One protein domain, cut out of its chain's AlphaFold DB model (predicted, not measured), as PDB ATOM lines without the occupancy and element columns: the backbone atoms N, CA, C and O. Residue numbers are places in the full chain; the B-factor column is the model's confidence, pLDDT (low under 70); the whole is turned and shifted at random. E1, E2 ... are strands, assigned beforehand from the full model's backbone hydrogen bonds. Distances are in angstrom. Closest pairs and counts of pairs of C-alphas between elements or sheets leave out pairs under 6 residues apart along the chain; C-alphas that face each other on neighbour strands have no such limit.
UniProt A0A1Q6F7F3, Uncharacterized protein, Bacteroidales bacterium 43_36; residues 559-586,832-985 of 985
ATOM      1  N   ILE A 559     186.791 232.669 208.196       98.50
ATOM      2  CA  ILE A 559     185.668 232.193 209.013       98.50
ATOM      3  C   ILE A 559     186.156 231.590 210.329       98.50
ATOM      4  O   ILE A 559     187.017 230.713 210.323       98.50
ATOM      5  N   GLY A 560     185.581 231.996 211.459       97.56
ATOM      6  CA  GLY A 560     185.840 231.315 212.731       97.56
ATOM      7  C   GLY A 560     185.263 229.896 212.733       97.56
ATOM      8  O   GLY A 560     186.009 228.919 212.808       97.56
ATOM      9  N   LEU A 561     183.942 229.792 212.570       95.12
ATOM     10  CA  LEU A 561     183.179 228.543 212.583       95.12
ATOM     11  C   LEU A 561     182.211 228.492 211.395       95.12
ATOM     12  O   LEU A 561     181.393 229.398 211.229       95.12
ATOM     13  N   ALA A 562     182.281 227.417 210.609       90.44
ATOM     14  CA  ALA A 562     181.400 227.149 209.475       90.44
ATOM     15  C   ALA A 562     180.675 225.795 209.616       90.44
ATOM     16  O   ALA A 562     181.269 224.791 210.010       90.44
ATOM     17  N   GLY A 563     179.390 225.736 209.274       81.38
ATOM     18  CA  GLY A 563     178.628 224.484 209.301       81.38
ATOM     19  C   GLY A 563     178.799 223.614 208.049       81.38
ATOM     20  O   GLY A 563     179.667 223.834 207.197       81.38
ATOM     21  N   ASN A 564     177.962 222.583 207.965       72.12
ATOM     22  CA  ASN A 564     178.104 221.404 207.107       72.12
ATOM     23  C   ASN A 564     177.765 221.561 205.619       72.12
ATOM     24  O   ASN A 564     178.006 220.631 204.852       72.12
ATOM     25  N   TYR A 565     177.248 222.713 205.199       75.94
ATOM     26  CA  TYR A 565     176.871 222.984 203.808       75.94
ATOM     27  C   TYR A 565     177.504 224.310 203.357       75.94
ATOM     28  O   TYR A 565     176.831 225.317 203.136       75.94
ATOM     29  N   THR A 566     178.840 224.325 203.319       80.31
ATOM     30  CA  THR A 566     179.639 225.545 203.131       80.31
ATOM     31  C   THR A 566     180.708 225.348 202.060       80.31
ATOM     32  O   THR A 566     181.524 224.429 202.147       80.31
ATOM     33  N   MET A 567     180.737 226.248 201.077       84.69
ATOM     34  CA  MET A 567     181.764 226.296 200.037       84.69
ATOM     35  C   MET A 567     182.555 227.602 200.108       84.69
ATOM     36  O   MET A 567     181.979 228.681 200.237       84.69
ATOM     37  N   ILE A 568     183.881 227.492 200.019       93.69
ATOM     38  CA  ILE A 568     184.820 228.611 200.085       93.69
ATOM     39  C   ILE A 568     185.776 228.493 198.898       93.69
ATOM     40  O   ILE A 568     186.588 227.569 198.852       93.69
ATOM     41  N   ASN A 569     185.676 229.416 197.941       94.00
ATOM     42  CA  ASN A 569     186.531 229.478 196.760       94.00
ATOM     43  C   ASN A 569     187.319 230.798 196.698       94.00
ATOM     44  O   ASN A 569     186.792 231.869 197.000       94.00
ATOM     45  N   TYR A 570     188.593 230.725 196.304       95.88
ATOM     46  CA  TYR A 570     189.450 231.889 196.018       95.88
ATOM     47  C   TYR A 570     189.587 232.919 197.169       95.88
ATOM     48  O   TYR A 570     189.897 234.088 196.949       95.88
ATOM     49  N   CYS A 571     189.344 232.523 198.421       97.88
ATOM     50  CA  CYS A 571     189.414 233.434 199.568       97.88
ATOM     51  C   CYS A 571     190.839 233.535 200.142       97.88
ATOM     52  O   CYS A 571     191.605 232.569 200.107       97.88
ATOM     53  N   GLY A 572     191.203 234.705 200.680       97.12
ATOM     54  CA  GLY A 572     192.581 235.033 201.064       97.12
ATOM     55  C   GLY A 572     192.731 235.636 202.462       97.12
ATOM     56  O   GLY A 572     192.135 236.671 202.746       97.12
ATOM     57  N   ASN A 573     193.571 235.056 203.322       97.81
ATOM     58  CA  ASN A 573     193.983 235.698 204.575       97.81
ATOM     59  C   ASN A 573     195.424 236.214 204.496       97.81
ATOM     60  O   ASN A 573     196.349 235.477 204.156       97.81
ATOM     61  N   MET A 574     195.608 237.471 204.878       95.44
ATOM     62  CA  MET A 574     196.866 238.212 204.901       95.44
ATOM     63  C   MET A 574     197.166 238.777 206.299       95.44
ATOM     64  O   MET A 574     198.334 239.024 206.604       95.44
ATOM     65  N   GLY A 575     196.141 238.962 207.140       95.44
ATOM     66  CA  GLY A 575     196.269 239.442 208.518       95.44
ATOM     67  C   GLY A 575     196.917 238.426 209.466       95.44
ATOM     68  O   GLY A 575     196.893 237.212 209.232       95.44
ATOM     69  N   TYR A 576     197.517 238.911 210.554       97.31
ATOM     70  CA  TYR A 576     198.045 238.066 211.625       97.31
ATOM     71  C   TYR A 576     196.908 237.471 212.452       97.31
ATOM     72  O   TYR A 576     196.057 238.202 212.945       97.31
ATOM     73  N   ILE A 577     196.925 236.156 212.664       98.38
ATOM     74  CA  ILE A 577     196.015 235.480 213.586       98.38
ATOM     75  C   ILE A 577     196.762 235.154 214.875       98.38
ATOM     76  O   ILE A 577     197.555 234.210 214.925       98.38
ATOM     77  N   LEU A 578     196.472 235.920 215.923       98.12
ATOM     78  CA  LEU A 578     196.860 235.647 217.298       98.12
ATOM     79  C   LEU A 578     195.625 235.155 218.065       98.12
ATOM     80  O   LEU A 578     194.802 235.955 218.504       98.12
ATOM     81  N   ASN A 579     195.499 233.835 218.234       98.12
ATOM     82  CA  ASN A 579     194.481 233.249 219.106       98.12
ATOM     83  C   ASN A 579     195.114 232.737 220.406       98.12
ATOM     84  O   ASN A 579     195.997 231.880 220.400       98.12
ATOM     85  N   SER A 580     194.642 233.242 221.538       97.19
ATOM     86  CA  SER A 580     195.028 232.780 222.876       97.19
ATOM     87  C   SER A 580     194.092 231.704 223.448       97.19
ATOM     88  O   SER A 580     194.429 231.092 224.465       97.19
ATOM     89  N   GLY A 581     192.970 231.426 222.774       95.38
ATOM     90  CA  GLY A 581     191.998 230.389 223.124       95.38
ATOM     91  C   GLY A 581     192.456 228.957 222.816       95.38
ATOM     92  O   GLY A 581     193.531 228.714 222.264       95.38
ATOM     93  N   THR A 582     191.637 227.980 223.220       94.12
ATOM     94  CA  THR A 582     192.010 226.549 223.258       94.12
ATOM     95  C   THR A 582     191.438 225.686 222.131       94.12
ATOM     96  O   THR A 582     191.863 224.538 221.949       94.12
ATOM     97  N   GLY A 583     190.453 226.181 221.386       92.94
ATOM     98  CA  GLY A 583     189.823 225.415 220.313       92.94
ATOM     99  C   GLY A 583     190.549 225.537 218.960       92.94
ATOM    100  O   GLY A 583     191.723 225.915 218.916       92.94
ATOM    101  N   PRO A 584     189.906 225.117 217.860       97.06
ATOM    102  CA  PRO A 584     190.489 225.100 216.520       97.06
ATOM    103  C   PRO A 584     190.895 226.486 216.001       97.06
ATOM    104  O   PRO A 584     190.167 227.467 216.144       97.06
ATOM    105  N   THR A 585     192.061 226.577 215.359       98.50
ATOM    106  CA  THR A 585     192.528 227.813 214.709       98.50
ATOM    107  C   THR A 585     193.114 227.524 213.331       98.50
ATOM    108  O   THR A 585     194.004 226.685 213.208       98.50
ATOM    109  N   GLY A 586     192.648 228.219 212.295       97.81
ATOM    110  CA  GLY A 586     193.159 228.074 210.930       97.81
ATOM    111  C   GLY A 586     193.566 229.402 210.301       97.81
ATOM    112  O   GLY A 586     193.015 230.443 210.643       97.81
ATOM    113  N   ALA A 832     178.629 218.422 203.118       74.69
ATOM    114  CA  ALA A 832     179.014 218.949 201.809       74.69
ATOM    115  C   ALA A 832     179.849 220.232 201.974       74.69
ATOM    116  O   ALA A 832     179.375 221.354 201.785       74.69
ATOM    117  N   VAL A 833     181.112 220.039 202.362       84.50
ATOM    118  CA  VAL A 833     182.090 221.108 202.603       84.50
ATOM    119  C   VAL A 833     183.218 221.061 201.582       84.50
ATOM    120  O   VAL A 833     183.868 220.027 201.420       84.50
ATOM    121  N   ILE A 834     183.500 222.206 200.954       90.19
ATOM    122  CA  ILE A 834     184.611 222.372 200.008       90.19
ATOM    123  C   ILE A 834     185.356 223.677 200.307       90.19
ATOM    124  O   ILE A 834     184.772 224.758 200.256       90.19
ATOM    125  N   ILE A 835     186.663 223.580 200.552       97.12
ATOM    126  CA  ILE A 835     187.599 224.707 200.488       97.12
ATOM    127  C   ILE A 835     188.472 224.504 199.246       97.12
ATOM    128  O   ILE A 835     189.163 223.486 199.149       97.12
ATOM    129  N   SER A 836     188.442 225.448 198.300       96.50
ATOM    130  CA  SER A 836     189.254 225.393 197.079       96.50
ATOM    131  C   SER A 836     189.882 226.723 196.669       96.50
ATOM    132  O   SER A 836     189.319 227.793 196.879       96.50
ATOM    133  N   GLN A 837     191.085 226.681 196.096       96.50
ATOM    134  CA  GLN A 837     191.846 227.854 195.621       96.50
ATOM    135  C   GLN A 837     192.092 228.948 196.661       96.50
ATOM    136  O   GLN A 837     192.394 230.088 196.314       96.50
ATOM    137  N   CYS A 838     191.979 228.618 197.945       98.19
ATOM    138  CA  CYS A 838     192.133 229.591 199.010       98.19
ATOM    139  C   CYS A 838     193.596 229.698 199.465       98.19
ATOM    140  O   CYS A 838     194.373 228.735 199.405       98.19
ATOM    141  N   VAL A 839     193.967 230.890 199.930       97.69
ATOM    142  CA  VAL A 839     195.354 231.261 200.225       97.69
ATOM    143  C   VAL A 839     195.485 231.837 201.630       97.69
ATOM    144  O   VAL A 839     194.836 232.822 201.967       97.69
ATOM    145  N   ASN A 840     196.393 231.294 202.439       97.56
ATOM    146  CA  ASN A 840     196.847 231.967 203.654       97.56
ATOM    147  C   ASN A 840     198.279 232.487 203.479       97.56
ATOM    148  O   ASN A 840     199.229 231.709 203.425       97.56
ATOM    149  N   MET A 841     198.431 233.807 203.440       95.06
ATOM    150  CA  MET A 841     199.700 234.526 203.617       95.06
ATOM    151  C   MET A 841     199.844 235.086 205.040       95.06
ATOM    152  O   MET A 841     200.941 235.460 205.450       95.06
ATOM    153  N   GLY A 842     198.761 235.131 205.817       94.19
ATOM    154  CA  GLY A 842     198.767 235.596 207.196       94.19
ATOM    155  C   GLY A 842     199.560 234.692 208.138       94.19
ATOM    156  O   GLY A 842     199.588 233.465 208.018       94.19
ATOM    157  N   ARG A 843     200.231 235.307 209.112       95.69
ATOM    158  CA  ARG A 843     200.953 234.582 210.168       95.69
ATOM    159  C   ARG A 843     199.942 233.944 211.127       95.69
ATOM    160  O   ARG A 843     198.888 234.525 211.364       95.69
ATOM    161  N   VAL A 844     200.270 232.798 211.722       97.50
ATOM    162  CA  VAL A 844     199.388 232.127 212.698       97.50
ATOM    163  C   VAL A 844     200.137 231.863 214.001       97.50
ATOM    164  O   VAL A 844     201.222 231.281 214.003       97.50
ATOM    165  N   LYS A 845     199.541 232.250 215.130       97.62
ATOM    166  CA  LYS A 845     199.995 231.900 216.476       97.62
ATOM    167  C   LYS A 845     198.805 231.506 217.344       97.62
ATOM    168  O   LYS A 845     197.930 232.318 217.622       97.62
ATOM    169  N   ALA A 846     198.817 230.256 217.792       97.12
ATOM    170  CA  ALA A 846     197.766 229.682 218.623       97.12
ATOM    171  C   ALA A 846     198.351 228.602 219.544       97.12
ATOM    172  O   ALA A 846     198.220 227.412 219.289       97.12
ATOM    173  N   ASP A 847     199.110 229.000 220.565       93.19
ATOM    174  CA  ASP A 847     199.890 228.052 221.383       93.19
ATOM    175  C   ASP A 847     199.018 227.123 222.244       93.19
ATOM    176  O   ASP A 847     199.373 225.963 222.458       93.19
ATOM    177  N   ASN A 848     197.861 227.620 222.687       92.62
ATOM    178  CA  ASN A 848     196.901 226.881 223.511       92.62
ATOM    179  C   ASN A 848     195.918 226.036 222.680       92.62
ATOM    180  O   ASN A 848     195.231 225.171 223.231       92.62
ATOM    181  N   ALA A 849     195.843 226.276 221.369       89.75
ATOM    182  CA  ALA A 849     194.862 225.665 220.488       89.75
ATOM    183  C   ALA A 849     195.085 224.157 220.311       89.75
ATOM    184  O   ALA A 849     196.202 223.647 220.166       89.75
ATOM    185  N   SER A 850     193.976 223.423 220.308       84.94
ATOM    186  CA  SER A 850     193.960 221.964 220.209       84.94
ATOM    187  C   SER A 850     194.201 221.434 218.793       84.94
ATOM    188  O   SER A 850     194.621 220.284 218.663       84.94
ATOM    189  N   ARG A 851     193.930 222.238 217.756       95.56
ATOM    190  CA  ARG A 851     194.010 221.873 216.332       95.56
ATOM    191  C   ARG A 851     194.383 223.128 215.532       95.56
ATOM    192  O   ARG A 851     193.622 224.095 215.565       95.56
ATOM    193  N   ILE A 852     195.549 223.157 214.881       98.25
ATOM    194  CA  ILE A 852     196.082 224.384 214.260       98.25
ATOM    195  C   ILE A 852     196.475 224.126 212.806       98.25
ATOM    196  O   ILE A 852     197.327 223.275 212.549       98.25
ATOM    197  N   GLY A 853     195.893 224.868 211.864       97.62
ATOM    198  CA  GLY A 853     196.125 224.694 210.428       97.62
ATOM    199  C   GLY A 853     196.584 225.962 209.712       97.62
ATOM    200  O   GLY A 853     196.139 227.059 210.041       97.62
ATOM    201  N   GLY A 854     197.420 225.826 208.683       97.25
ATOM    202  CA  GLY A 854     197.727 226.938 207.772       97.25
ATOM    203  C   GLY A 854     196.539 227.340 206.890       97.25
ATOM    204  O   GLY A 854     196.405 228.502 206.534       97.25
ATOM    205  N   ILE A 855     195.621 226.412 206.608       98.50
ATOM    206  CA  ILE A 855     194.355 226.657 205.902       98.50
ATOM    207  C   ILE A 855     193.185 226.456 206.870       98.50
ATOM    208  O   ILE A 855     192.449 227.403 207.145       98.50
ATOM    209  N   VAL A 856     193.052 225.258 207.447       98.19
ATOM    210  CA  VAL A 856     191.917 224.884 208.305       98.19
ATOM    211  C   VAL A 856     192.370 224.251 209.623       98.19
ATOM    212  O   VAL A 856     193.147 223.294 209.636       98.19
ATOM    213  N   GLY A 857     191.887 224.780 210.750       97.94
ATOM    214  CA  GLY A 857     192.204 224.263 212.083       97.94
ATOM    215  C   GLY A 857     191.638 222.861 212.289       97.94
ATOM    216  O   GLY A 857     192.392 221.913 212.518       97.94
ATOM    217  N   HIS A 858     190.320 222.723 212.145       97.12
ATOM    218  CA  HIS A 858     189.616 221.444 212.142       97.12
ATOM    219  C   HIS A 858     188.705 221.302 210.923       97.12
ATOM    220  O   HIS A 858     187.822 222.125 210.691       97.12
ATOM    221  N   MET A 859     188.919 220.235 210.162       94.62
ATOM    222  CA  MET A 859     188.061 219.822 209.065       94.62
ATOM    223  C   MET A 859     187.322 218.554 209.486       94.62
ATOM    224  O   MET A 859     187.944 217.527 209.763       94.62
ATOM    225  N   GLN A 860     186.001 218.644 209.569       90.69
ATOM    226  CA  GLN A 860     185.136 217.543 209.981       90.69
ATOM    227  C   GLN A 860     185.030 216.455 208.891       90.69
ATOM    228  O   GLN A 860     185.565 216.587 207.784       90.69
ATOM    229  N   GLN A 861     184.345 215.352 209.209       85.62
ATOM    230  CA  GLN A 861     184.194 214.199 208.309       85.62
ATOM    231  C   GLN A 861     183.662 214.608 206.927       85.62
ATOM    232  O   GLN A 861     182.820 215.493 206.836       85.62
ATOM    233  N   TYR A 862     184.112 213.943 205.859       83.31
ATOM    234  CA  TYR A 862     183.724 214.222 204.462       83.31
ATOM    235  C   TYR A 862     183.998 215.649 203.933       83.31
ATOM    236  O   TYR A 862     183.632 215.943 202.793       83.31
ATOM    237  N   GLY A 863     184.674 216.528 204.673       89.50
ATOM    238  CA  GLY A 863     185.130 217.796 204.107       89.50
ATOM    239  C   GLY A 863     186.223 217.615 203.044       89.50
ATOM    240  O   GLY A 863     186.965 216.629 203.069       89.50
ATOM    241  N   ILE A 864     186.338 218.575 202.125       94.38
ATOM    242  CA  ILE A 864     187.412 218.639 201.124       94.38
ATOM    243  C   ILE A 864     188.239 219.914 201.331       94.38
ATOM    244  O   ILE A 864     187.686 221.014 201.358       94.38
ATOM    245  N   VAL A 865     189.567 219.781 201.403       96.88
ATOM    246  CA  VAL A 865     190.507 220.876 201.108       96.88
ATOM    247  C   VAL A 865     191.256 220.504 199.837       96.88
ATOM    248  O   VAL A 865     192.061 219.573 199.834       96.88
ATOM    249  N   LYS A 866     191.011 221.224 198.745       95.81
ATOM    250  CA  LYS A 866     191.719 221.005 197.480       95.81
ATOM    251  C   LYS A 866     192.359 222.288 196.986       95.81
ATOM    252  O   LYS A 866     191.852 223.360 197.288       95.81
ATOM    253  N   ASP A 867     193.438 222.190 196.216       96.50
ATOM    254  CA  ASP A 867     194.009 223.334 195.502       96.50
ATOM    255  C   ASP A 867     194.214 224.528 196.455       96.50
ATOM    256  O   ASP A 867     193.595 225.563 196.275       96.50
ATOM    257  N   CYS A 868     194.974 224.380 197.543       98.00
ATOM    258  CA  CYS A 868     195.137 225.438 198.555       98.00
ATOM    259  C   CYS A 868     196.610 225.733 198.851       98.00
ATOM    260  O   CYS A 868     197.452 224.831 198.841       98.00
ATOM    261  N   LEU A 869     196.912 226.999 199.152       97.69
ATOM    262  CA  LEU A 869     198.271 227.495 199.379       97.69
ATOM    263  C   LEU A 869     198.414 228.138 200.758       97.69
ATOM    264  O   LEU A 869     197.787 229.154 201.050       97.69
ATOM    265  N   ASN A 870     199.324 227.612 201.573       97.44
ATOM    266  CA  ASN A 870     199.787 228.293 202.775       97.44
ATOM    267  C   ASN A 870     201.208 228.847 202.573       97.44
ATOM    268  O   ASN A 870     202.184 228.101 202.547       97.44
ATOM    269  N   GLY A 871     201.325 230.168 202.454       94.69
ATOM    270  CA  GLY A 871     202.583 230.904 202.620       94.69
ATOM    271  C   GLY A 871     202.792 231.433 204.043       94.69
ATOM    272  O   GLY A 871     203.914 231.758 204.429       94.69
ATOM    273  N   GLY A 872     201.729 231.485 204.848       93.44
ATOM    274  CA  GLY A 872     201.757 231.948 206.227       93.44
ATOM    275  C   GLY A 872     202.624 231.077 207.136       93.44
ATOM    276  O   GLY A 872     202.467 229.857 207.204       93.44
ATOM    277  N   ARG A 873     203.542 231.696 207.878       93.50
ATOM    278  CA  ARG A 873     204.355 230.996 208.884       93.50
ATOM    279  C   ARG A 873     203.606 230.757 210.195       93.50
ATOM    280  O   ARG A 873     202.774 231.575 210.601       93.50
ATOM    281  N   TYR A 874     204.004 229.711 210.914       94.94
ATOM    282  CA  TYR A 874     203.604 229.510 212.306       94.94
ATOM    283  C   TYR A 874     204.581 230.217 213.261       94.94
ATOM    284  O   TYR A 874     205.792 230.006 213.213       94.94
ATOM    285  N   GLU A 875     204.076 231.068 214.154       94.44
ATOM    286  CA  GLU A 875     204.885 231.768 215.169       94.44
ATOM    287  C   GLU A 875     204.775 231.156 216.575       94.44
ATOM    288  O   GLU A 875     205.389 231.655 217.521       94.44
ATOM    289  N   GLY A 876     203.999 230.081 216.720       90.38
ATOM    290  CA  GLY A 876     203.849 229.360 217.979       90.38
ATOM    291  C   GLY A 876     204.839 228.206 218.175       90.38
ATOM    292  O   GLY A 876     205.727 227.931 217.365       90.38
ATOM    293  N   ASN A 877     204.649 227.493 219.279       91.44
ATOM    294  CA  ASN A 877     205.434 226.346 219.719       91.44
ATOM    295  C   ASN A 877     204.612 225.053 219.859       91.44
ATOM    296  O   ASN A 877     205.223 224.006 220.081       91.44
ATOM    297  N   SER A 878     203.279 225.097 219.708       92.00
ATOM    298  CA  SER A 878     202.409 223.914 219.824       92.00
ATOM    299  C   SER A 878     202.870 222.772 218.917       92.00
ATOM    300  O   SER A 878     203.318 222.995 217.793       92.00
ATOM    301  N   THR A 879     202.733 221.535 219.398       90.19
ATOM    302  CA  THR A 879     202.995 220.306 218.631       90.19
ATOM    303  C   THR A 879     201.851 219.927 217.687       90.19
ATOM    304  O   THR A 879     201.994 218.978 216.921       90.19
ATOM    305  N   LYS A 880     200.729 220.661 217.727       93.56
ATOM    306  CA  LYS A 880     199.467 220.338 217.039       93.56
ATOM    307  C   LYS A 880     199.209 221.194 215.786       93.56
ATOM    308  O   LYS A 880     198.071 221.561 215.501       93.56
ATOM    309  N   ALA A 881     200.288 221.582 215.102       94.88
ATOM    310  CA  ALA A 881     200.276 222.557 214.012       94.88
ATOM    311  C   ALA A 881     200.676 221.932 212.667       94.88
ATOM    312  O   ALA A 881     201.814 221.475 212.520       94.88
ATOM    313  N   GLY A 882     199.745 221.939 211.708       95.44
ATOM    314  CA  GLY A 882     199.907 221.428 210.343       95.44
ATOM    315  C   GLY A 882     199.820 222.537 209.294       95.44
ATOM    316  O   GLY A 882     198.927 223.376 209.356       95.44
ATOM    317  N   GLY A 883     200.730 222.557 208.318       94.88
ATOM    318  CA  GLY A 883     200.836 223.654 207.341       94.88
ATOM    319  C   GLY A 883     199.632 223.862 206.411       94.88
ATOM    320  O   GLY A 883     199.544 224.907 205.780       94.88
ATOM    321  N   ILE A 884     198.683 222.926 206.345       97.38
ATOM    322  CA  ILE A 884     197.380 223.077 205.674       97.38
ATOM    323  C   ILE A 884     196.263 222.749 206.670       97.38
ATOM    324  O   ILE A 884     195.410 223.591 206.936       97.38
ATOM    325  N   VAL A 885     196.291 221.556 207.269       97.75
ATOM    326  CA  VAL A 885     195.230 221.041 208.145       97.75
ATOM    327  C   VAL A 885     195.779 220.748 209.543       97.75
ATOM    328  O   VAL A 885     196.743 219.995 209.696       97.75
ATOM    329  N   GLY A 886     195.141 221.288 210.582       97.31
ATOM    330  CA  GLY A 886     195.453 220.916 211.967       97.31
ATOM    331  C   GLY A 886     194.942 219.517 212.312       97.31
ATOM    332  O   GLY A 886     195.692 218.654 212.774       97.31
ATOM    333  N   ARG A 887     193.664 219.265 212.034       96.31
ATOM    334  CA  ARG A 887     193.066 217.930 212.103       96.31
ATOM    335  C   ARG A 887     192.012 217.746 211.013       96.31
ATOM    336  O   ARG A 887     191.153 218.609 210.873       96.31
ATOM    337  N   GLY A 888     192.071 216.628 210.292       94.25
ATOM    338  CA  GLY A 888     191.003 216.174 209.393       94.25
ATOM    339  C   GLY A 888     190.339 214.910 209.935       94.25
ATOM    340  O   GLY A 888     191.019 213.909 210.132       94.25
ATOM    341  N   ASP A 889     189.041 214.924 210.209       91.62
ATOM    342  CA  ASP A 889     188.340 213.741 210.727       91.62
ATOM    343  C   ASP A 889     188.138 212.649 209.651       91.62
ATOM    344  O   ASP A 889     188.585 212.769 208.511       91.62
ATOM    345  N   SER A 890     187.542 211.511 210.021       84.75
ATOM    346  CA  SER A 890     187.439 210.350 209.127       84.75
ATOM    347  C   SER A 890     186.773 210.689 207.785       84.75
ATOM    348  O   SER A 890     185.777 211.411 207.738       84.75
ATOM    349  N   ARG A 891     187.299 210.129 206.687       86.50
ATOM    350  CA  ARG A 891     186.867 210.393 205.295       86.50
ATOM    351  C   ARG A 891     187.057 211.841 204.817       86.50
ATOM    352  O   ARG A 891     186.482 212.224 203.806       86.50
ATOM    353  N   PHE A 892     187.859 212.639 205.520       91.50
ATOM    354  CA  PHE A 892     188.391 213.901 205.009       91.50
ATOM    355  C   PHE A 892     189.248 213.691 203.740       91.50
ATOM    356  O   PHE A 892     189.945 212.678 203.609       91.50
ATOM    357  N   GLU A 893     189.221 214.661 202.824       94.50
ATOM    358  CA  GLU A 893     189.942 214.629 201.549       94.50
ATOM    359  C   GLU A 893     190.866 215.847 201.373       94.50
ATOM    360  O   GLU A 893     190.422 216.995 201.465       94.50
ATOM    361  N   ALA A 894     192.153 215.605 201.091       95.62
ATOM    362  CA  ALA A 894     193.154 216.641 200.833       95.62
ATOM    363  C   ALA A 894     193.873 216.422 199.498       95.62
ATOM    364  O   ALA A 894     194.563 215.411 199.313       95.62
ATOM    365  N   HIS A 895     193.772 217.401 198.596       95.19
ATOM    366  CA  HIS A 895     194.277 217.293 197.224       95.19
ATOM    367  C   HIS A 895     195.019 218.549 196.770       95.19
ATOM    368  O   HIS A 895     194.598 219.658 197.078       95.19
ATOM    369  N   ASN A 896     196.093 218.401 195.992       95.50
ATOM    370  CA  ASN A 896     196.759 219.519 195.302       95.50
ATOM    371  C   ASN A 896     197.078 220.717 196.230       95.50
ATOM    372  O   ASN A 896     196.774 221.859 195.908       95.50
ATOM    373  N   CYS A 897     197.607 220.479 197.431       97.12
ATOM    374  CA  CYS A 897     197.887 221.557 198.389       97.12
ATOM    375  C   CYS A 897     199.387 221.827 198.498       97.12
ATOM    376  O   CYS A 897     200.188 220.894 198.440       97.12
ATOM    377  N   LEU A 898     199.758 223.092 198.706       97.00
ATOM    378  CA  LEU A 898     201.142 223.539 198.846       97.00
ATOM    379  C   LEU A 898     201.338 224.348 200.134       97.00
ATOM    380  O   LEU A 898     200.689 225.372 200.332       97.00
ATOM    381  N   ASN A 899     202.286 223.940 200.978       96.44
ATOM    382  CA  ASN A 899     202.791 224.779 202.067       96.44
ATOM    383  C   ASN A 899     204.230 225.244 201.796       96.44
ATOM    384  O   ASN A 899     205.147 224.430 201.683       96.44
ATOM    385  N   VAL A 900     204.434 226.559 201.761       95.31
ATOM    386  CA  VAL A 900     205.756 227.208 201.713       95.31
ATOM    387  C   VAL A 900     206.059 228.042 202.970       95.31
ATOM    388  O   VAL A 900     207.153 228.597 203.094       95.31
ATOM    389  N   GLY A 901     205.113 228.123 203.912       92.69
ATOM    390  CA  GLY A 901     205.283 228.777 205.207       92.69
ATOM    391  C   GLY A 901     206.176 227.977 206.162       92.69
ATOM    392  O   GLY A 901     206.154 226.744 206.184       92.69
ATOM    393  N   ASP A 902     206.961 228.676 206.991       89.69
ATOM    394  CA  ASP A 902     207.917 228.042 207.911       89.69
ATOM    395  C   ASP A 902     207.344 227.702 209.302       89.69
ATOM    396  O   ASP A 902     206.228 228.087 209.660       89.69
ATOM    397  N   LYS A 903     208.140 226.955 210.088       90.56
ATOM    398  CA  LYS A 903     207.931 226.608 211.514       90.56
ATOM    399  C   LYS A 903     206.706 225.758 211.884       90.56
ATOM    400  O   LYS A 903     206.587 225.377 213.053       90.56
ATOM    401  N   TRP A 904     205.856 225.393 210.929       92.50
ATOM    402  CA  TRP A 904     204.854 224.336 211.105       92.50
ATOM    403  C   TRP A 904     205.512 223.029 211.576       92.50
ATOM    404  O   TRP A 904     206.642 222.725 211.187       92.50
ATOM    405  N   LYS A 905     204.844 222.285 212.467       91.06
ATOM    406  CA  LYS A 905     205.412 221.057 213.057       91.06
ATOM    407  C   LYS A 905     205.240 219.869 212.134       91.06
ATOM    408  O   LYS A 905     206.191 219.127 211.916       91.06
ATOM    409  N   ASP A 906     204.037 219.738 211.589       91.69
ATOM    410  CA  ASP A 906     203.806 218.974 210.380       91.69
ATOM    411  C   ASP A 906     203.748 219.962 209.201       91.69
ATOM    412  O   ASP A 906     202.990 220.936 209.272       91.69
ATOM    413  N   PRO A 907     204.535 219.792 208.127       89.94
ATOM    414  CA  PRO A 907     204.479 220.668 206.968       89.94
ATOM    415  C   PRO A 907     203.104 220.741 206.297       89.94
ATOM    416  O   PRO A 907     202.901 221.718 205.586       89.94
ATOM    417  N   LEU A 908     202.178 219.786 206.481       92.00
ATOM    418  CA  LEU A 908     200.875 219.787 205.801       92.00
ATOM    419  C   LEU A 908     199.686 219.366 206.684       92.00
ATOM    420  O   LEU A 908     198.750 220.153 206.807       92.00
ATOM    421  N   ILE A 909     199.675 218.177 207.291       93.94
ATOM    422  CA  ILE A 909     198.508 217.642 208.020       93.94
ATOM    423  C   ILE A 909     198.960 217.048 209.352       93.94
ATOM    424  O   ILE A 909     199.523 215.961 209.393       93.94
ATOM    425  N   ASN A 910     198.684 217.738 210.460       93.94
ATOM    426  CA  ASN A 910     199.213 217.332 211.766       93.94
ATOM    427  C   ASN A 910     198.555 216.073 212.355       93.94
ATOM    428  O   ASN A 910     199.215 215.305 213.053       93.94
ATOM    429  N   SER A 911     197.268 215.852 212.090       94.00
ATOM    430  CA  SER A 911     196.575 214.621 212.472       94.00
ATOM    431  C   SER A 911     195.377 214.364 211.566       94.00
ATOM    432  O   SER A 911     194.776 215.307 211.047       94.00
ATOM    433  N   TYR A 912     195.011 213.097 211.378       92.75
ATOM    434  CA  TYR A 912     193.806 212.749 210.635       92.75
ATOM    435  C   TYR A 912     193.160 211.429 211.089       92.75
ATOM    436  O   TYR A 912     193.784 210.646 211.808       92.75
ATOM    437  N   GLY A 913     191.882 211.242 210.741       89.94
ATOM    438  CA  GLY A 913     191.072 210.059 211.055       89.94
ATOM    439  C   GLY A 913     191.208 208.910 210.048       89.94
ATOM    440  O   GLY A 913     192.134 208.864 209.242       89.94
ATOM    441  N   ASP A 914     190.262 207.971 210.077       87.50
ATOM    442  CA  ASP A 914     190.284 206.795 209.198       87.50
ATOM    443  C   ASP A 914     189.742 207.098 207.789       87.50
ATOM    444  O   ASP A 914     188.898 207.974 207.597       87.50
ATOM    445  N   PHE A 915     190.163 206.307 206.796       85.69
ATOM    446  CA  PHE A 915     189.655 206.343 205.411       85.69
ATOM    447  C   PHE A 915     189.803 207.695 204.681       85.69
ATOM    448  O   PHE A 915     189.018 207.996 203.784       85.69
ATOM    449  N   THR A 916     190.790 208.515 205.046       88.94
ATOM    450  CA  THR A 916     191.060 209.800 204.380       88.94
ATOM    451  C   THR A 916     191.677 209.637 202.992       88.94
ATOM    452  O   THR A 916     192.574 208.809 202.808       88.94
ATOM    453  N   SER A 917     191.275 210.482 202.043       92.06
ATOM    454  CA  SER A 917     191.859 210.538 200.696       92.06
ATOM    455  C   SER A 917     192.921 211.636 200.635       92.06
ATOM    456  O   SER A 917     192.591 212.816 200.670       92.06
ATOM    457  N   LEU A 918     194.202 211.271 200.567       93.50
ATOM    458  CA  LEU A 918     195.316 212.226 200.516       93.50
ATOM    459  C   LEU A 918     196.086 212.044 199.204       93.50
ATOM    460  O   LEU A 918     196.547 210.940 198.906       93.50
ATOM    461  N   SER A 919     196.256 213.106 198.414       94.19
ATOM    462  CA  SER A 919     197.073 213.058 197.192       94.19
ATOM    463  C   SER A 919     197.663 214.420 196.826       94.19
ATOM    464  O   SER A 919     197.106 215.461 197.160       94.19
ATOM    465  N   ASN A 920     198.788 214.413 196.103       93.94
ATOM    466  CA  ASN A 920     199.403 215.622 195.544       93.94
ATOM    467  C   ASN A 920     199.615 216.728 196.600       93.94
ATOM    468  O   ASN A 920     199.234 217.880 196.397       93.94
ATOM    469  N   LEU A 921     200.186 216.364 197.750       94.81
ATOM    470  CA  LEU A 921     200.468 217.287 198.844       94.81
ATOM    471  C   LEU A 921     201.956 217.676 198.797       94.81
ATOM    472  O   LEU A 921     202.835 216.816 198.892       94.81
ATOM    473  N   TYR A 922     202.242 218.966 198.624       95.38
ATOM    474  CA  TYR A 922     203.580 219.507 198.380       95.38
ATOM    475  C   TYR A 922     204.017 220.444 199.501       95.38
ATOM    476  O   TYR A 922     203.214 221.218 200.017       95.38
ATOM    477  N   TYR A 923     205.301 220.437 199.851       94.44
ATOM    478  CA  TYR A 923     205.838 221.423 200.785       94.44
ATOM    479  C   TYR A 923     207.260 221.864 200.447       94.44
ATOM    480  O   TYR A 923     208.002 221.151 199.773       94.44
ATOM    481  N   TYR A 924     207.631 223.035 200.959       92.75
ATOM    482  CA  TYR A 924     208.988 223.569 200.938       92.75
ATOM    483  C   TYR A 924     209.480 223.823 202.364       92.75
ATOM    484  O   TYR A 924     208.806 224.487 203.150       92.75
ATOM    485  N   GLY A 925     210.674 223.332 202.700       82.38
ATOM    486  CA  GLY A 925     211.319 223.641 203.975       82.38
ATOM    487  C   GLY A 925     212.131 222.488 204.557       82.38
ATOM    488  O   GLY A 925     212.728 221.691 203.833       82.38
ATOM    489  N   GLN A 926     212.188 222.434 205.891       64.00
ATOM    490  CA  GLN A 926     212.929 221.401 206.619       64.00
ATOM    491  C   GLN A 926     212.381 220.004 206.277       64.00
ATOM    492  O   GLN A 926     211.171 219.798 206.372       64.00
ATOM    493  N   PRO A 927     213.237 219.038 205.893       59.88
ATOM    494  CA  PRO A 927     212.788 217.701 205.539       59.88
ATOM    495  C   PRO A 927     212.289 216.965 206.784       59.88
ATOM    496  O   PRO A 927     213.075 216.578 207.649       59.88
ATOM    497  N   VAL A 928     210.980 216.730 206.852       64.38
ATOM    498  CA  VAL A 928     210.407 215.784 207.812       64.38
ATOM    499  C   VAL A 928     210.500 214.391 207.194       64.38
ATOM    500  O   VAL A 928     210.039 214.160 206.074       64.38
ATOM    501  N   ILE A 929     211.151 213.468 207.905       58.03
ATOM    502  CA  ILE A 929     211.319 212.085 207.453       58.03
ATOM    503  C   ILE A 929     210.009 211.339 207.708       58.03
ATOM    504  O   ILE A 929     209.758 210.876 208.818       58.03
ATOM    505  N   TYR A 930     209.193 211.210 206.666       61.16
ATOM    506  CA  TYR A 930     208.084 210.262 206.632       61.16
ATOM    507  C   TYR A 930     208.538 208.980 205.942       61.16
ATOM    508  O   TYR A 930     209.077 209.024 204.833       61.16
ATOM    509  N   GLU A 931     208.289 207.830 206.560       51.47
ATOM    510  CA  GLU A 931     208.513 206.541 205.911       51.47
ATOM    511  C   GLU A 931     207.450 206.316 204.817       51.47
ATOM    512  O   GLU A 931     206.281 206.089 205.108       51.47
ATOM    513  N   ASN A 932     207.859 206.374 203.544       53.62
ATOM    514  CA  ASN A 932     207.087 205.930 202.367       53.62
ATOM    515  C   ASN A 932     205.665 206.518 202.159       53.62
ATOM    516  O   ASN A 932     204.783 205.834 201.638       53.62
ATOM    517  N   ASN A 933     205.440 207.807 202.441       71.31
ATOM    518  CA  ASN A 933     204.184 208.484 202.071       71.31
ATOM    519  C   ASN A 933     204.162 208.899 200.585       71.31
ATOM    520  O   ASN A 933     204.687 209.944 200.209       71.31
ATOM    521  N   SER A 934     203.509 208.105 199.730       77.94
ATOM    522  CA  SER A 934     203.422 208.332 198.270       77.94
ATOM    523  C   SER A 934     202.639 209.585 197.846       77.94
ATOM    524  O   SER A 934     202.799 210.053 196.715       77.94
ATOM    525  N   TYR A 935     201.803 210.121 198.739       84.06
ATOM    526  CA  TYR A 935     200.981 211.316 198.530       84.06
ATOM    527  C   TYR A 935     201.714 212.636 198.819       84.06
ATOM    528  O   TYR A 935     201.217 213.696 198.440       84.06
ATOM    529  N   LEU A 936     202.869 212.573 199.489       88.25
ATOM    530  CA  LEU A 936     203.594 213.717 200.037       88.25
ATOM    531  C   LEU A 936     204.905 213.954 199.275       88.25
ATOM    532  O   LEU A 936     205.685 213.027 199.074       88.25
ATOM    533  N   THR A 937     205.180 215.196 198.876       91.44
ATOM    534  CA  THR A 937     206.405 215.563 198.146       91.44
ATOM    535  C   THR A 937     207.057 216.809 198.753       91.44
ATOM    536  O   THR A 937     206.452 217.876 198.790       91.44
ATOM    537  N   ASN A 938     208.311 216.686 199.198       91.44
ATOM    538  CA  ASN A 938     209.158 217.845 199.499       91.44
ATOM    539  C   ASN A 938     209.753 218.372 198.187       91.44
ATOM    540  O   ASN A 938     210.283 217.580 197.406       91.44
ATOM    541  N   LEU A 939     209.675 219.678 197.953       92.88
ATOM    542  CA  LEU A 939     210.235 220.343 196.781       92.88
ATOM    543  C   LEU A 939     211.454 221.168 197.189       92.88
ATOM    544  O   LEU A 939     211.407 221.944 198.143       92.88
ATOM    545  N   SER A 940     212.554 221.043 196.446       92.31
ATOM    546  CA  SER A 940     213.670 221.978 196.591       92.31
ATOM    547  C   SER A 940     213.333 223.361 196.012       92.31
ATOM    548  O   SER A 940     212.371 223.543 195.265       92.31
ATOM    549  N   ILE A 941     214.162 224.360 196.332       91.19
ATOM    550  CA  ILE A 941     213.977 225.755 195.890       91.19
ATOM    551  C   ILE A 941     213.960 225.930 194.360       91.19
ATOM    552  O   ILE A 941     213.376 226.885 193.856       91.19
ATOM    553  N   ASP A 942     214.608 225.017 193.636       90.62
ATOM    554  CA  ASP A 942     214.674 224.993 192.171       90.62
ATOM    555  C   ASP A 942     213.535 224.166 191.545       90.62
ATOM    556  O   ASP A 942     213.271 224.276 190.353       90.62
ATOM    557  N   GLU A 943     212.845 223.346 192.343       94.81
ATOM    558  CA  GLU A 943     211.706 222.528 191.909       94.81
ATOM    559  C   GLU A 943     210.362 223.219 192.148       94.81
ATOM    560  O   GLU A 943     209.405 222.931 191.434       94.81
ATOM    561  N   LEU A 944     210.287 224.154 193.104       94.00
ATOM    562  CA  LEU A 944     209.083 224.953 193.360       94.00
ATOM    563  C   LEU A 944     208.557 225.665 192.107       94.00
ATOM    564  O   LEU A 944     207.345 225.733 191.913       94.00
ATOM    565  N   CYS A 945     209.456 226.167 191.259       94.62
ATOM    566  CA  CYS A 945     209.104 226.901 190.049       94.62
ATOM    567  C   CYS A 945     208.965 226.025 188.788       94.62
ATOM    568  O   CYS A 945     208.719 226.571 187.720       94.62
ATOM    569  N   ASP A 946     209.128 224.696 188.876       95.19
ATOM    570  CA  ASP A 946     208.960 223.776 187.738       95.19
ATOM    571  C   ASP A 946     207.548 223.152 187.753       95.19
ATOM    572  O   ASP A 946     207.288 222.244 188.552       95.19
ATOM    573  N   PRO A 947     206.624 223.560 186.857       93.25
ATOM    574  CA  PRO A 947     205.263 223.021 186.832       93.25
ATOM    575  C   PRO A 947     205.211 221.499 186.597       93.25
ATOM    576  O   PRO A 947     204.221 220.862 186.952       93.25
ATOM    577  N   LYS A 948     206.272 220.870 186.065       93.06
ATOM    578  CA  LYS A 948     206.333 219.410 185.837       93.06
ATOM    579  C   LYS A 948     206.536 218.602 187.121       93.06
ATOM    580  O   LYS A 948     206.360 217.383 187.097       93.06
ATOM    581  N   LYS A 949     206.912 219.243 188.234       94.62
ATOM    582  CA  LYS A 949     207.088 218.586 189.542       94.62
ATOM    583  C   LYS A 949     205.759 218.274 190.224       94.62
ATOM    584  O   LYS A 949     205.685 217.348 191.032       94.62
ATOM    585  N   TYR A 950     204.708 218.993 189.847       93.31
ATOM    586  CA  TYR A 950     203.371 218.853 190.397       93.31
ATOM    587  C   TYR A 950     202.565 217.829 189.585       93.31
ATOM    588  O   TYR A 950     202.026 218.106 188.512       93.31
ATOM    589  N   LYS A 951     202.489 216.599 190.099       90.12
ATOM    590  CA  LYS A 951     201.727 215.496 189.501       90.12
ATOM    591  C   LYS A 951     200.245 215.849 189.433       90.12
ATOM    592  O   LYS A 951     199.655 216.197 190.450       90.12
ATOM    593  N   ASN A 952     199.655 215.711 188.247       84.56
ATOM    594  CA  ASN A 952     198.227 215.901 187.957       84.56
ATOM    595  C   ASN A 952     197.616 217.250 188.396       84.56
ATOM    596  O   ASN A 952     196.403 217.415 188.301       84.56
ATOM    597  N   TRP A 953     198.430 218.231 188.794       89.38
ATOM    598  CA  TRP A 953     197.967 219.579 189.105       89.38
ATOM    599  C   TRP A 953     197.914 220.408 187.810       89.38
ATOM    600  O   TRP A 953     198.769 220.286 186.924       89.38
ATOM    601  N   ASN A 954     196.865 221.209 187.640       87.25
ATOM    602  CA  ASN A 954     196.726 222.112 186.504       87.25
ATOM    603  C   ASN A 954     197.476 223.423 186.797       87.25
ATOM    604  O   ASN A 954     196.898 224.311 187.411       87.25
ATOM    605  N   ILE A 955     198.742 223.510 186.362       92.19
ATOM    606  CA  ILE A 955     199.605 224.700 186.469       92.19
ATOM    607  C   ILE A 955     200.184 225.039 185.082       92.19
ATOM    608  O   ILE A 955     200.622 224.131 184.371       92.19
ATOM    609  N   ASN A 956     200.229 226.326 184.711       92.31
ATOM    610  CA  ASN A 956     200.842 226.860 183.474       92.31
ATOM    611  C   ASN A 956     200.313 226.274 182.142       92.31
ATOM    612  O   ASN A 956     200.969 226.378 181.104       92.31
ATOM    613  N   LYS A 957     199.123 225.663 182.137       86.75
ATOM    614  CA  LYS A 957     198.433 225.215 180.910       86.75
ATOM    615  C   LYS A 957     197.564 226.339 180.319       86.75
ATOM    616  O   LYS A 957     197.375 227.384 180.934       86.75
ATOM    617  N   THR A 958     196.992 226.121 179.138       78.75
ATOM    618  CA  THR A 958     195.897 226.968 178.635       78.75
ATOM    619  C   THR A 958     194.725 226.918 179.622       78.75
ATOM    620  O   THR A 958     194.355 225.825 180.048       78.75
ATOM    621  N   ASN A 959     194.178 228.080 179.998       75.94
ATOM    622  CA  ASN A 959     193.097 228.241 180.986       75.94
ATOM    623  C   ASN A 959     193.389 227.506 182.313       75.94
ATOM    624  O   ASN A 959     192.565 226.772 182.857       75.94
ATOM    625  N   SER A 960     194.626 227.629 182.805       89.62
ATOM    626  CA  SER A 960     195.059 226.959 184.031       89.62
ATOM    627  C   SER A 960     194.532 227.656 185.281       89.62
ATOM    628  O   SER A 960     194.633 228.872 185.414       89.62
ATOM    629  N   ILE A 961     194.049 226.873 186.243       92.44
ATOM    630  CA  ILE A 961     193.592 227.387 187.542       92.44
ATOM    631  C   ILE A 961     194.743 227.814 188.478       92.44
ATOM    632  O   ILE A 961     194.501 228.421 189.523       92.44
ATOM    633  N   TRP A 962     195.997 227.528 188.104       95.31
ATOM    634  CA  TRP A 962     197.210 227.951 188.812       95.31
ATOM    635  C   TRP A 962     198.293 228.442 187.847       95.31
ATOM    636  O   TRP A 962     198.469 227.911 186.746       95.31
ATOM    637  N   HIS A 963     199.083 229.411 188.302       94.94
ATOM    638  CA  HIS A 963     200.242 229.930 187.581       94.94
ATOM    639  C   HIS A 963     201.492 229.917 188.466       94.94
ATOM    640  O   HIS A 963     201.417 230.162 189.669       94.94
ATOM    641  N   VAL A 964     202.654 229.657 187.863       94.94
ATOM    642  CA  VAL A 964     203.970 229.867 188.474       94.94
ATOM    643  C   VAL A 964     204.922 230.517 187.474       94.94
ATOM    644  O   VAL A 964     205.069 230.053 186.342       94.94
ATOM    645  N   THR A 965     205.623 231.565 187.902       94.38
ATOM    646  CA  THR A 965     206.763 232.094 187.146       94.38
ATOM    647  C   THR A 965     207.932 231.112 187.254       94.38
ATOM    648  O   THR A 965     208.391 230.824 188.359       94.38
ATOM    649  N   GLU A 966     208.450 230.618 186.124       93.62
ATOM    650  CA  GLU A 966     209.545 229.628 186.058       93.62
ATOM    651  C   GLU A 966     210.925 230.249 186.378       93.62
ATOM    652  O   GLU A 966     211.852 230.257 185.568       93.62
ATOM    653  N   SER A 967     211.063 230.818 187.578       93.56
ATOM    654  CA  SER A 967     212.295 231.407 188.106       93.56
ATOM    655  C   SER A 967     212.468 231.065 189.587       93.56
ATOM    656  O   SER A 967     211.494 231.024 190.346       93.56
ATOM    657  N   LYS A 968     213.717 230.840 190.008       93.00
ATOM    658  CA  LYS A 968     214.091 230.376 191.354       93.00
ATOM    659  C   LYS A 968     213.434 231.219 192.455       93.00
ATOM    660  O   LYS A 968     213.541 232.443 192.453       93.00
ATOM    661  N   GLY A 969     212.809 230.549 193.423       90.12
ATOM    662  CA  GLY A 969     212.152 231.187 194.570       90.12
ATOM    663  C   GLY A 969     210.689 231.580 194.358       90.12
ATOM    664  O   GLY A 969     210.027 231.898 195.342       90.12
ATOM    665  N   ASN A 970     210.164 231.518 193.133       94.94
ATOM    666  CA  ASN A 970     208.721 231.594 192.891       94.94
ATOM    667  C   ASN A 970     208.067 230.226 193.138       94.94
ATOM    668  O   ASN A 970     208.723 229.184 193.066       94.94
ATOM    669  N   PHE A 971     206.767 230.238 193.409       95.44
ATOM    670  CA  PHE A 971     205.941 229.059 193.667       95.44
ATOM    671  C   PHE A 971     204.533 229.268 193.075       95.44
ATOM    672  O   PHE A 971     204.173 230.411 192.789       95.44
ATOM    673  N   PRO A 972     203.743 228.204 192.842       95.94
ATOM    674  CA  PRO A 972     202.403 228.331 192.283       95.94
ATOM    675  C   PRO A 972     201.464 229.174 193.148       95.94
ATOM    676  O   PRO A 972     201.425 229.013 194.368       95.94
ATOM    677  N   VAL A 973     200.659 230.006 192.489       95.31
ATOM    678  CA  VAL A 973     199.522 230.747 193.059       95.31
ATOM    679  C   VAL A 973     198.255 230.506 192.225       95.31
ATOM    680  O   VAL A 973     198.377 230.179 191.038       95.31
ATOM    681  N   PRO A 974     197.046 230.663 192.801       95.69
ATOM    682  CA  PRO A 974     195.807 230.636 192.028       95.69
ATOM    683  C   PRO A 974     195.855 231.646 190.878       95.69
ATOM    684  O   PRO A 974     196.385 232.746 191.047       95.69
ATOM    685  N   PHE A 975     195.328 231.259 189.716       94.19
ATOM    686  CA  PHE A 975     195.269 232.099 188.518       94.19
ATOM    687  C   PHE A 975     193.808 232.305 188.112       94.19
ATOM    688  O   PHE A 975     193.160 233.154 188.717       94.19
ATOM    689  N   HIS A 976     193.252 231.489 187.215       92.12
ATOM    690  CA  HIS A 976     191.798 231.428 187.018       92.12
ATOM    691  C   HIS A 976     191.104 230.702 188.178       92.12
ATOM    692  O   HIS A 976     191.678 229.776 188.759       92.12
ATOM    693  N   SER A 977     189.869 231.063 188.511       91.94
ATOM    694  CA  SER A 977     189.011 230.268 189.389       91.94
ATOM    695  C   SER A 977     188.457 229.041 188.653       91.94
ATOM    696  O   SER A 977     188.045 229.114 187.501       91.94
ATOM    697  N   GLU A 978     188.355 227.904 189.345       90.94
ATOM    698  CA  GLU A 978     187.604 226.730 188.875       90.94
ATOM    699  C   GLU A 978     186.075 226.950 188.828       90.94
ATOM    700  O   GLU A 978     185.342 226.007 188.523       90.94
ATOM    701  N   MET A 979     185.603 228.161 189.153       85.31
ATOM    702  CA  MET A 979     184.228 228.632 188.955       85.31
ATOM    703  C   MET A 979     184.038 229.397 187.629       85.31
ATOM    704  O   MET A 979     182.899 229.677 187.273       85.31
ATOM    705  N   GLU A 980     185.108 229.710 186.883       85.50
ATOM    706  CA  GLU A 980     185.036 230.325 185.538       85.50
ATOM    707  C   GLU A 980     184.680 229.315 184.422       85.50
ATOM    708  O   GLU A 980     184.590 229.694 183.257       85.50
ATOM    709  N   GLU A 981     184.528 228.019 184.728       82.56
ATOM    710  CA  GLU A 981     184.269 226.995 183.705       82.56
ATOM    711  C   GLU A 981     182.868 227.159 183.087       82.56
ATOM    712  O   GLU A 981     181.870 227.175 183.804       82.56
ATOM    713  N   GLU A 982     182.797 227.256 181.754       74.06
ATOM    714  CA  GLU A 982     181.533 227.368 181.014       74.06
ATOM    715  C   GLU A 982     180.575 226.214 181.348       74.06
ATOM    716  O   GLU A 982     180.955 225.036 181.324       74.06
ATOM    717  N   ILE A 983     179.309 226.560 181.604       64.50
ATOM    718  CA  ILE A 983     178.229 225.594 181.815       64.50
ATOM    719  C   ILE A 983     178.024 224.805 180.516       64.50
ATOM    720  O   ILE A 983     177.707 225.376 179.473       64.50
ATOM    721  N   LYS A 984     178.201 223.484 180.579       56.91
ATOM    722  CA  LYS A 984     177.911 222.571 179.466       56.91
ATOM    723  C   LYS A 984     176.480 222.060 179.626       56.91
ATOM    724  O   LYS A 984     176.217 221.339 180.586       56.91
ATOM    725  N   GLU A 985     175.599 222.462 178.708       41.81
ATOM    726  CA  GLU A 985     174.217 221.955 178.581       41.81
ATOM    727  C   GLU A 985     174.150 220.438 178.305       41.81
ATOM    728  O   GLU A 985     175.022 219.923 177.560       41.81
TER     729      GLU A 985
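What this domain is: This is residues 559 to 586 and 832 to 985 of the 985 residues of an uncharacterized protein of Bacteroidales bacterium 43_36 (UniProt A0A1Q6F7F3). With little regular structure, the chain winds in stacked turns, a short solenoid: E1, E3, E5, E7, E8 and E9 form one parallel wall, and parallel E4 and E6 lie opposite. Residues 939 to 977, with no named element, fold back over the wall's other face. The printed part has 182 residues, 51 in nine named strands, no named helix; it is all strand and compact, radius of gyration of the C-alphas 15.5 A, spanning 45 by 42 by 34 A.

How they stand to each other: E1, residues 559 to 569, bends by 127 degrees at residue 564. It is parallel to E3, residues 832 to 836; N 568 and O 834 are 2.9 A apart. E2, residues 577 to 579, pairs with no named strand. E4, residues 856 to 859, is parallel to E6, residues 885 to 888; N 887 and O 857 are 3.0 A apart. The twisted sheet continues through E5, residues 864 to 870, E7, residues 893 to 899, E8, residues 917 to 923, and edge strand E9, residues 936 to 938.

Where its parts are: E1 begins at C-alpha 559 (185.668, 232.193, 209.013); E9 ends at C-alpha 938 (209.158, 217.845, 199.499). E8 measures 17.7 A.

The domain as a whole: Residues 587 to 831 are cut out, a gap of 19.1 A between C-alphas 586 and 832. pLDDT is under 70 at residues 926 to 932 and 983 to 985.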